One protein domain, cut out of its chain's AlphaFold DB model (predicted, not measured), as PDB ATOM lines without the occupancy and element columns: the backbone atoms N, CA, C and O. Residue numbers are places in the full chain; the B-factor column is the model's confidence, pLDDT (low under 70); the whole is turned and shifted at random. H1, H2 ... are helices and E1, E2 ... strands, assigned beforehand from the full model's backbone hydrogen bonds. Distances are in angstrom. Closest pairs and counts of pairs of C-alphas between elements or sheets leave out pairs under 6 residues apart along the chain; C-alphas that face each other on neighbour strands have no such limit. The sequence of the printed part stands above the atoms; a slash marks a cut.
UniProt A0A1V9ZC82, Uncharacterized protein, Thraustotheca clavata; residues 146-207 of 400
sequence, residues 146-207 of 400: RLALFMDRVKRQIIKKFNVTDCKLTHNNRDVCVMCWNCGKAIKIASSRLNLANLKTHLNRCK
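Overview. This is residues 146 to 207 of the 400 residues of an uncharacterized protein of Thraustotheca clavata (UniProt A0A1V9ZC82). A small sheet of three strands, E1, E2 and E3, forms a short wall, with the long helix H1 slanting over E1 and E2 and the shorter helix H2 running along E3. H1 and H2 are near each other, and the two ends of the printed part, Arg 146 in H1 and Lys 207 just after H2, lie at far ends of the long axis. The printed part has 62 residues, with two named helices and three named strands in the order H1, E1, E2, E3, H2; the sheet has the order E1, E2, E3 and is antiparallel throughout. The class is mixed, helices and strands. The whole is compact, with a radius of gyration of the C-alphas of 10.8 A, and its outline is elongated, spanning 34 by 20 by 17 A.

Along the chain. In the sheet, E1 is residues 169 to 172, 10.4 A from first to last C-alpha, and begins with C-alpha 169 at (-40.535, 5.421, 27.511). E2 is residues 175 to 179, 13.1 A, and E3 is residues 186 to 190, 11.9 A. H1 is residues 146 to 162, 24.2 A, beginning with C-alpha 146 at (-50.605, 11.744, 37.580). H2 is residues 197 to 205, 12.4 A, ending with C-alpha 205 at (-36.050, -13.322, 21.535).

Arrangement. E1, E2 and E3 form a meander, each strand the antiparallel neighbour of the one before; E2 is the inner strand. The hairpin of E1 and E2 has an angle of 151 degrees between directions, with N 170 and O 177 at 2.8 A, within hydrogen-bond range. The hairpin of E2 and E3 has an angle of 139 degrees, with N 187 and O 178 within hydrogen-bond range at 2.8 A. H1 is on the sheet at a height of 9.4 A, over E2 and, only just, over E1, on which 3 of its 17 C-alphas fall. It runs slantwise to the strands, at 39 degrees to E2 on the local plane. The closest C-alphas of H1 and E1, those of Lys 155 and Leu 169, are 7.4 A apart. H2 is on the sheet at a height of 10.3 A, over E3, and runs along the strands, at 0 degrees to E3 on the local plane. The closest C-alphas of E3 and H2, those of Ile 187 and Leu 199, are 6.4 A apart. H1 and H2 on one face of the sheet make two layers, helices over a sheet. In H1 and H2 every O i to N i+4 pair is within hydrogen-bond range.

Size, cuts and confidence. The two C-alphas farthest apart are those of Arg 146 and Lys 207, 34.3 A. The printed part has no cut. The link from E1 to E2 is tight, and those from H1 to E1, E2 to E3 and E3 to H2 are short. The mean pLDDT of the printed part is 76.9; residues 146, 173 to 174, 191 to 194 and 207 are under 70.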
ATOM      1  N   ARG A 146     -50.301  13.177  37.379       66.25
ATOM      2  CA  ARG A 146     -50.605  11.744  37.580       66.25
ATOM      3  C   ARG A 146     -49.935  10.869  36.523       66.25
ATOM      4  O   ARG A 146     -49.426   9.799  36.862       66.25
ATOM      5  N   LEU A 147     -49.918  11.319  35.268       71.69
ATOM      6  CA  LEU A 147     -49.244  10.616  34.179       71.69
ATOM      7  C   LEU A 147     -47.724  10.612  34.377       71.69
ATOM      8  O   LEU A 147     -47.112   9.554  34.256       71.69
ATOM      9  N   ALA A 148     -47.125  11.742  34.761       74.69
ATOM     10  CA  ALA A 148     -45.694  11.825  35.054       74.69
ATOM     11  C   ALA A 148     -45.275  10.858  36.180       74.69
ATOM     12  O   ALA A 148     -44.350  10.063  36.005       74.69
ATOM     13  N   LEU A 149     -46.018  10.835  37.295       76.25
ATOM     14  CA  LEU A 149     -45.786   9.898  38.404       76.25
ATOM     15  C   LEU A 149     -45.974   8.432  37.988       76.25
ATOM     16  O   LEU A 149     -45.264   7.545  38.466       76.25
ATOM     17  N   PHE A 150     -46.930   8.154  37.098       77.44
ATOM     18  CA  PHE A 150     -47.129   6.818  36.544       77.44
ATOM     19  C   PHE A 150     -45.947   6.388  35.668       77.44
ATOM     20  O   PHE A 150     -45.423   5.290  35.859       77.44
ATOM     21  N   MET A 151     -45.498   7.251  34.756       80.00
ATOM     22  CA  MET A 151     -44.357   6.991  33.875       80.00
ATOM     23  C   MET A 151     -43.072   6.768  34.671       80.00
ATOM     24  O   MET A 151     -42.360   5.799  34.412       80.00
ATOM     25  N   ASP A 152     -42.821   7.584  35.695       81.19
ATOM     26  CA  ASP A 152     -41.668   7.425  36.581       81.19
ATOM     27  C   ASP A 152     -41.725   6.103  37.368       81.19
ATOM     28  O   ASP A 152     -40.761   5.335  37.412       81.19
ATOM     29  N   ARG A 153     -42.902   5.738  37.897       81.19
ATOM     30  CA  ARG A 153     -43.102   4.440  38.560       81.19
ATOM     31  C   ARG A 153     -42.842   3.261  37.617       81.19
ATOM     32  O   ARG A 153     -42.218   2.282  38.029       81.19
ATOM     33  N   VAL A 154     -43.315   3.337  36.371       80.62
ATOM     34  CA  VAL A 154     -43.076   2.313  35.341       80.62
ATOM     35  C   VAL A 154     -41.588   2.223  35.002       80.62
ATOM     36  O   VAL A 154     -41.048   1.117  34.953       80.62
ATOM     37  N   LYS A 155     -40.913   3.367  34.853       84.56
ATOM     38  CA  LYS A 155     -39.473   3.458  34.584       84.56
ATOM     39  C   LYS A 155     -38.659   2.748  35.666       84.56
ATOM     40  O   LYS A 155     -37.899   1.827  35.358       84.56
ATOM     41  N   ARG A 156     -38.901   3.077  36.941       82.69
ATOM     42  CA  ARG A 156     -38.234   2.438  38.092       82.69
ATOM     43  C   ARG A 156     -38.480   0.929  38.150       82.69
ATOM     44  O   ARG A 156     -37.568   0.167  38.455       82.69
ATOM     45  N   GLN A 157     -39.699   0.474  37.843       82.81
ATOM     46  CA  GLN A 157     -40.012  -0.958  37.828       82.81
ATOM     47  C   GLN A 157     -39.272  -1.716  36.723       82.81
ATOM     48  O   GLN A 157     -38.853  -2.847  36.955       82.81
ATOM     49  N   ILE A 158     -39.104  -1.122  35.541       83.31
ATOM     50  CA  ILE A 158     -38.356  -1.740  34.438       83.31
ATOM     51  C   ILE A 158     -36.869  -1.804  34.778       83.31
ATOM     52  O   ILE A 158     -36.293  -2.886  34.680       83.31
ATOM     53  N   ILE A 159     -36.292  -0.694  35.249       83.31
ATOM     54  CA  ILE A 159     -34.896  -0.609  35.710       83.31
ATOM     55  C   ILE A 159     -34.616  -1.698  36.748       83.31
ATOM     56  O   ILE A 159     -33.735  -2.531  36.548       83.31
ATOM     57  N   LYS A 160     -35.448  -1.785  37.796       83.56
ATOM     58  CA  LYS A 160     -35.291  -2.783  38.863       83.56
ATOM     59  C   LYS A 160     -35.476  -4.222  38.375       83.56
ATOM     60  O   LYS A 160     -34.780  -5.117  38.833       83.56
ATOM     61  N   LYS A 161     -36.443  -4.479  37.487       82.88
ATOM     62  CA  LYS A 161     -36.809  -5.847  37.075       82.88
ATOM     63  C   LYS A 161     -35.889  -6.431  36.005       82.88
ATOM     64  O   LYS A 161     -35.739  -7.648  35.949       82.88
ATOM     65  N   PHE A 162     -35.345  -5.589  35.135       79.44
ATOM     66  CA  PHE A 162     -34.501  -6.008  34.015       79.44
ATOM     67  C   PHE A 162     -33.033  -5.597  34.182       79.44
ATOM     68  O   PHE A 162     -32.246  -5.873  33.285       79.44
ATOM     69  N   ASN A 163     -32.680  -4.989  35.320       82.25
ATOM     70  CA  ASN A 163     -31.330  -4.550  35.672       82.25
ATOM     71  C   ASN A 163     -30.672  -3.691  34.577       82.25
ATOM     72  O   ASN A 163     -29.588  -4.001  34.090       82.25
ATOM     73  N   VAL A 164     -31.369  -2.634  34.151       78.06
ATOM     74  CA  VAL A 164     -30.886  -1.690  33.129       78.06
ATOM     75  C   VAL A 164     -30.675  -0.311  33.730       78.06
ATOM     76  O   VAL A 164     -31.474   0.117  34.554       78.06
ATOM     77  N   THR A 165     -29.625   0.391  33.305       75.81
ATOM     78  CA  THR A 165     -29.259   1.723  33.817       75.81
ATOM     79  C   THR A 165     -30.308   2.783  33.501       75.81
ATOM     80  O   THR A 165     -30.648   3.593  34.358       75.81
ATOM     81  N   ASP A 166     -30.865   2.751  32.292       76.19
ATOM     82  CA  ASP A 166     -31.933   3.653  31.882       76.19
ATOM     83  C   ASP A 166     -32.870   2.980  30.867       76.19
ATOM     84  O   ASP A 166     -32.501   2.030  30.173       76.19
ATOM     85  N   CYS A 167     -34.108   3.466  30.771       79.38
ATOM     86  CA  CYS A 167     -35.039   3.036  29.736       79.38
ATOM     87  C   CYS A 167     -35.844   4.212  29.168       79.38
ATOM     88  O   CYS A 167     -36.388   5.043  29.897       79.38
ATOM     89  N   LYS A 168     -35.943   4.266  27.831       83.75
ATOM     90  CA  LYS A 168     -36.744   5.273  27.124       83.75
ATOM     91  C   LYS A 168     -38.195   4.815  27.039       83.75
ATOM     92  O   LYS A 168     -38.491   3.760  26.470       83.75
ATOM     93  N   LEU A 169     -39.095   5.629  27.579       82.81
ATOM     94  CA  LEU A 169     -40.535   5.421  27.511       82.81
ATOM     95  C   LEU A 169     -41.160   6.430  26.549       82.81
ATOM     96  O   LEU A 169     -40.792   7.599  26.534       82.81
ATOM     97  N   THR A 170     -42.125   5.972  25.763       80.00
ATOM     98  CA  THR A 170     -42.990   6.812  24.928       80.00
ATOM     99  C   THR A 170     -44.432   6.546  25.331       80.00
ATOM    100  O   THR A 170     -44.778   5.416  25.684       80.00
ATOM    101  N   HIS A 171     -45.274   7.576  25.319       76.38
ATOM    102  CA  HIS A 171     -46.689   7.422  25.632       76.38
ATOM    103  C   HIS A 171     -47.560   8.091  24.574       76.38
ATOM    104  O   HIS A 171     -47.195   9.114  24.003       76.38
ATOM    105  N   ASN A 172     -48.728   7.503  24.335       73.31
ATOM    106  CA  ASN A 172     -49.830   8.147  23.639       73.31
ATOM    107  C   ASN A 172     -51.090   7.916  24.479       73.31
ATOM    108  O   ASN A 172     -51.583   6.790  24.582       73.31
ATOM    109  N   ASN A 173     -51.572   8.962  25.150       68.12
ATOM    110  CA  ASN A 173     -52.625   8.864  26.162       68.12
ATOM    111  C   ASN A 173     -52.290   7.821  27.252       68.12
ATOM    112  O   ASN A 173     -51.296   7.963  27.962       68.12
ATOM    113  N   ARG A 174     -53.108   6.766  27.390       63.47
ATOM    114  CA  ARG A 174     -52.923   5.680  28.376       63.47
ATOM    115  C   ARG A 174     -52.034   4.537  27.877       63.47
ATOM    116  O   ARG A 174     -51.720   3.625  28.644       63.47
ATOM    117  N   ASP A 175     -51.638   4.573  26.607       74.31
ATOM    118  CA  ASP A 175     -50.757   3.571  26.031       74.31
ATOM    119  C   ASP A 175     -49.299   3.951  26.276       74.31
ATOM    120  O   ASP A 175     -48.827   4.976  25.791       74.31
ATOM    121  N   VAL A 176     -48.579   3.099  27.009       80.00
ATOM    122  CA  VAL A 176     -47.149   3.281  27.281       80.00
ATOM    123  C   VAL A 176     -46.357   2.210  26.558       80.00
ATOM    124  O   VAL A 176     -46.633   1.010  26.683       80.00
ATOM    125  N   CYS A 177     -45.341   2.653  25.830       84.12
ATOM    126  CA  CYS A 177     -44.379   1.822  25.136       84.12
ATOM    127  C   CYS A 177     -42.984   2.053  25.720       84.12
ATOM    128  O   CYS A 177     -42.569   3.188  25.934       84.12
ATOM    129  N   VAL A 178     -42.233   0.977  25.932       85.38
ATOM    130  CA  VAL A 178     -40.799   1.046  26.224       85.38
ATOM    131  C   VAL A 178     -40.018   0.759  24.955       85.38
ATOM    132  O   VAL A 178     -40.353  -0.157  24.200       85.38
ATOM    133  N   MET A 179     -38.978   1.539  24.709       81.94
ATOM    134  CA  MET A 179     -38.042   1.270  23.628       81.94
ATOM    135  C   MET A 179     -37.089   0.163  24.071       81.94
ATOM    136  O   MET A 179     -36.432   0.274  25.105       81.94
ATOM    137  N   CYS A 180     -37.021  -0.916  23.296       81.88
ATOM    138  CA  CYS A 180     -36.068  -1.992  23.533       81.88
ATOM    139  C   CYS A 180     -34.636  -1.457  23.420       81.88
ATOM    140  O   CYS A 180     -34.242  -0.999  22.348       81.88
ATOM    141  N   TRP A 181     -33.846  -1.565  24.484       80.69
ATOM    142  CA  TRP A 181     -32.442  -1.133  24.502       80.69
ATOM    143  C   TRP A 181     -31.522  -1.995  23.624       80.69
ATOM    144  O   TRP A 181     -30.435  -1.552  23.284       80.69
ATOM    145  N   ASN A 182     -31.973  -3.179  23.185       75.00
ATOM    146  CA  ASN A 182     -31.203  -4.035  22.274       75.00
ATOM    147  C   ASN A 182     -31.471  -3.748  20.784       75.00
ATOM    148  O   ASN A 182     -30.581  -3.930  19.966       75.00
ATOM    149  N   CYS A 183     -32.695  -3.362  20.390       71.19
ATOM    150  CA  CYS A 183     -33.055  -3.230  18.963       71.19
ATOM    151  C   CYS A 183     -33.833  -1.964  18.588       71.19
ATOM    152  O   CYS A 183     -34.304  -1.850  17.457       71.19
ATOM    153  N   GLY A 184     -34.056  -1.047  19.531       76.69
ATOM    154  CA  GLY A 184     -34.770   0.208  19.292       76.69
ATOM    155  C   GLY A 184     -36.260   0.061  18.956       76.69
ATOM    156  O   GLY A 184     -36.911   1.052  18.646       76.69
ATOM    157  N   LYS A 185     -36.844  -1.145  19.004       78.94
ATOM    158  CA  LYS A 185     -38.283  -1.336  18.750       78.94
ATOM    159  C   LYS A 185     -39.119  -0.867  19.939       78.94
ATOM    160  O   LYS A 185     -38.840  -1.240  21.076       78.94
ATOM    161  N   ALA A 186     -40.188  -0.122  19.658       81.88
ATOM    162  CA  ALA A 186     -41.195   0.247  20.649       81.88
ATOM    163  C   ALA A 186     -42.044  -0.976  21.036       81.88
ATOM    164  O   ALA A 186     -42.655  -1.621  20.182       81.88
ATOM    165  N   ILE A 187     -42.090  -1.295  22.327       81.00
ATOM    166  CA  ILE A 187     -42.843  -2.422  22.880       81.00
ATOM    167  C   ILE A 187     -43.917  -1.876  23.805       81.00
ATOM    168  O   ILE A 187     -43.616  -1.286  24.840       81.00
ATOM    169  N   LYS A 188     -45.180  -2.119  23.458       83.12
ATOM    170  CA  LYS A 188     -46.320  -1.726  24.285       83.12
ATOM    171  C   LYS A 188     -46.339  -2.519  25.594       83.12
ATOM    172  O   LYS A 188     -46.419  -3.751  25.579       83.12
ATOM    173  N   ILE A 189     -46.291  -1.796  26.710       77.12
ATOM    174  CA  ILE A 189     -46.222  -2.335  28.075       77.12
ATOM    175  C   ILE A 189     -47.389  -1.898  28.958       77.12
ATOM    176  O   ILE A 189     -47.602  -2.513  29.999       77.12
ATOM    177  N   ALA A 190     -48.179  -0.896  28.567       70.06
ATOM    178  CA  ALA A 190     -49.418  -0.555  29.263       70.06
ATOM    179  C   ALA A 190     -50.493  -0.027  28.300       70.06
ATOM    180  O   ALA A 190     -50.168   0.537  27.258       70.06
ATOM    181  N   SER A 191     -51.757  -0.238  28.676       58.34
ATOM    182  CA  SER A 191     -52.952   0.418  28.110       58.34
ATOM    183  C   SER A 191     -54.009   0.664  29.193       58.34
ATOM    184  O   SER A 191     -54.619   1.725  29.267       58.34
ATOM    185  N   SER A 192     -54.198  -0.312  30.088       55.97
ATOM    186  CA  SER A 192     -55.044  -0.208  31.293       55.97
ATOM    187  C   SER A 192     -54.381  -0.782  32.552       55.97
ATOM    188  O   SER A 192     -54.671  -0.353  33.666       55.97
ATOM    189  N   ARG A 193     -53.466  -1.744  32.387       60.03
ATOM    190  CA  ARG A 193     -52.602  -2.310  33.431       60.03
ATOM    191  C   ARG A 193     -51.201  -2.505  32.869       60.03
ATOM    192  O   ARG A 193     -51.053  -2.797  31.682       60.03
ATOM    193  N   LEU A 194     -50.188  -2.369  33.722       67.31
ATOM    194  CA  LEU A 194     -48.809  -2.637  33.337       67.31
ATOM    195  C   LEU A 194     -48.630  -4.138  33.066       67.31
ATOM    196  O   LEU A 194     -48.838  -4.967  33.952       67.31
ATOM    197  N   ASN A 195     -48.232  -4.482  31.846       74.81
ATOM    198  CA  ASN A 195     -47.930  -5.838  31.418       74.81
ATOM    199  C   ASN A 195     -46.511  -5.912  30.834       74.81
ATOM    200  O   ASN A 195     -46.269  -5.628  29.661       74.81
ATOM    201  N   LEU A 196     -45.569  -6.356  31.668       79.62
ATOM    202  CA  LEU A 196     -44.163  -6.538  31.296       79.62
ATOM    203  C   LEU A 196     -43.884  -7.890  30.612       79.62
ATOM    204  O   LEU A 196     -42.734  -8.165  30.273       79.62
ATOM    205  N   ALA A 197     -44.898  -8.744  30.409       77.38
ATOM    206  CA  ALA A 197     -44.716 -10.038  29.751       77.38
ATOM    207  C   ALA A 197     -44.269  -9.858  28.296       77.38
ATOM    208  O   ALA A 197     -43.316 -10.501  27.874       77.38
ATOM    209  N   ASN A 198     -44.872  -8.911  27.571       77.06
ATOM    210  CA  ASN A 198     -44.492  -8.600  26.191       77.06
ATOM    211  C   ASN A 198     -43.028  -8.157  26.084       77.06
ATOM    212  O   ASN A 198     -42.317  -8.599  25.183       77.06
ATOM    213  N   LEU A 199     -42.569  -7.329  27.028       79.50
ATOM    214  CA  LEU A 199     -41.174  -6.899  27.110       79.50
ATOM    215  C   LEU A 199     -40.249  -8.084  27.399       79.50
ATOM    216  O   LEU A 199     -39.275  -8.275  26.681       79.50
ATOM    217  N   LYS A 200     -40.584  -8.931  28.378       81.75
ATOM    218  CA  LYS A 200     -39.795 -10.128  28.707       81.75
ATOM    219  C   LYS A 200     -39.708 -11.099  27.525       81.75
ATOM    220  O   LYS A 200     -38.620 -11.534  27.166       81.75
ATOM    221  N   THR A 201     -40.834 -11.409  26.880       79.88
ATOM    222  CA  THR A 201     -40.878 -12.281  25.697       79.88
ATOM    223  C   THR A 201     -40.082 -11.692  24.540       79.88
ATOM    224  O   THR A 201     -39.391 -12.426  23.835       79.88
ATOM    225  N   HIS A 202     -40.158 -10.376  24.343       80.44
ATOM    226  CA  HIS A 202     -39.360  -9.706  23.332       80.44
ATOM    227  C   HIS A 202     -37.868  -9.790  23.652       80.44
ATOM    228  O   HIS A 202     -37.117 -10.208  22.785       80.44
ATOM    229  N   LEU A 203     -37.438  -9.462  24.871       78.88
ATOM    230  CA  LEU A 203     -36.028  -9.504  25.279       78.88
ATOM    231  C   LEU A 203     -35.440 -10.918  25.194       78.88
ATOM    232  O   LEU A 203     -34.332 -11.082  24.696       78.88
ATOM    233  N   ASN A 204     -36.216 -11.945  25.554       77.88
ATOM    234  CA  ASN A 204     -35.812 -13.346  25.401       77.88
ATOM    235  C   ASN A 204     -35.536 -13.734  23.937       77.88
ATOM    236  O   ASN A 204     -34.709 -14.606  23.679       77.88
ATOM    237  N   ARG A 205     -36.243 -13.115  22.982       75.19
ATOM    238  CA  ARG A 205     -36.050 -13.322  21.535       75.19
ATOM    239  C   ARG A 205     -35.018 -12.362  20.947       75.19
ATOM    240  O   ARG A 205     -34.339 -12.692  19.986       75.19
ATOM    241  N   CYS A 206     -34.910 -11.175  21.527       72.75
ATOM    242  CA  CYS A 206     -34.014 -10.094  21.150       72.75
ATOM    243  C   CYS A 206     -32.658 -10.238  21.857       72.75
ATOM    244  O   CYS A 206     -32.093  -9.243  22.323       72.75
ATOM    245  N   LYS A 207     -32.155 -11.481  21.963       57.84
ATOM    246  CA  LYS A 207     -30.796 -11.753  22.445       57.84
ATOM    247  C   LYS A 207     -29.822 -10.935  21.600       57.84
ATOM    248  O   LYS A 207     -29.970 -10.902  20.380       57.84
TER     249      LYS A 207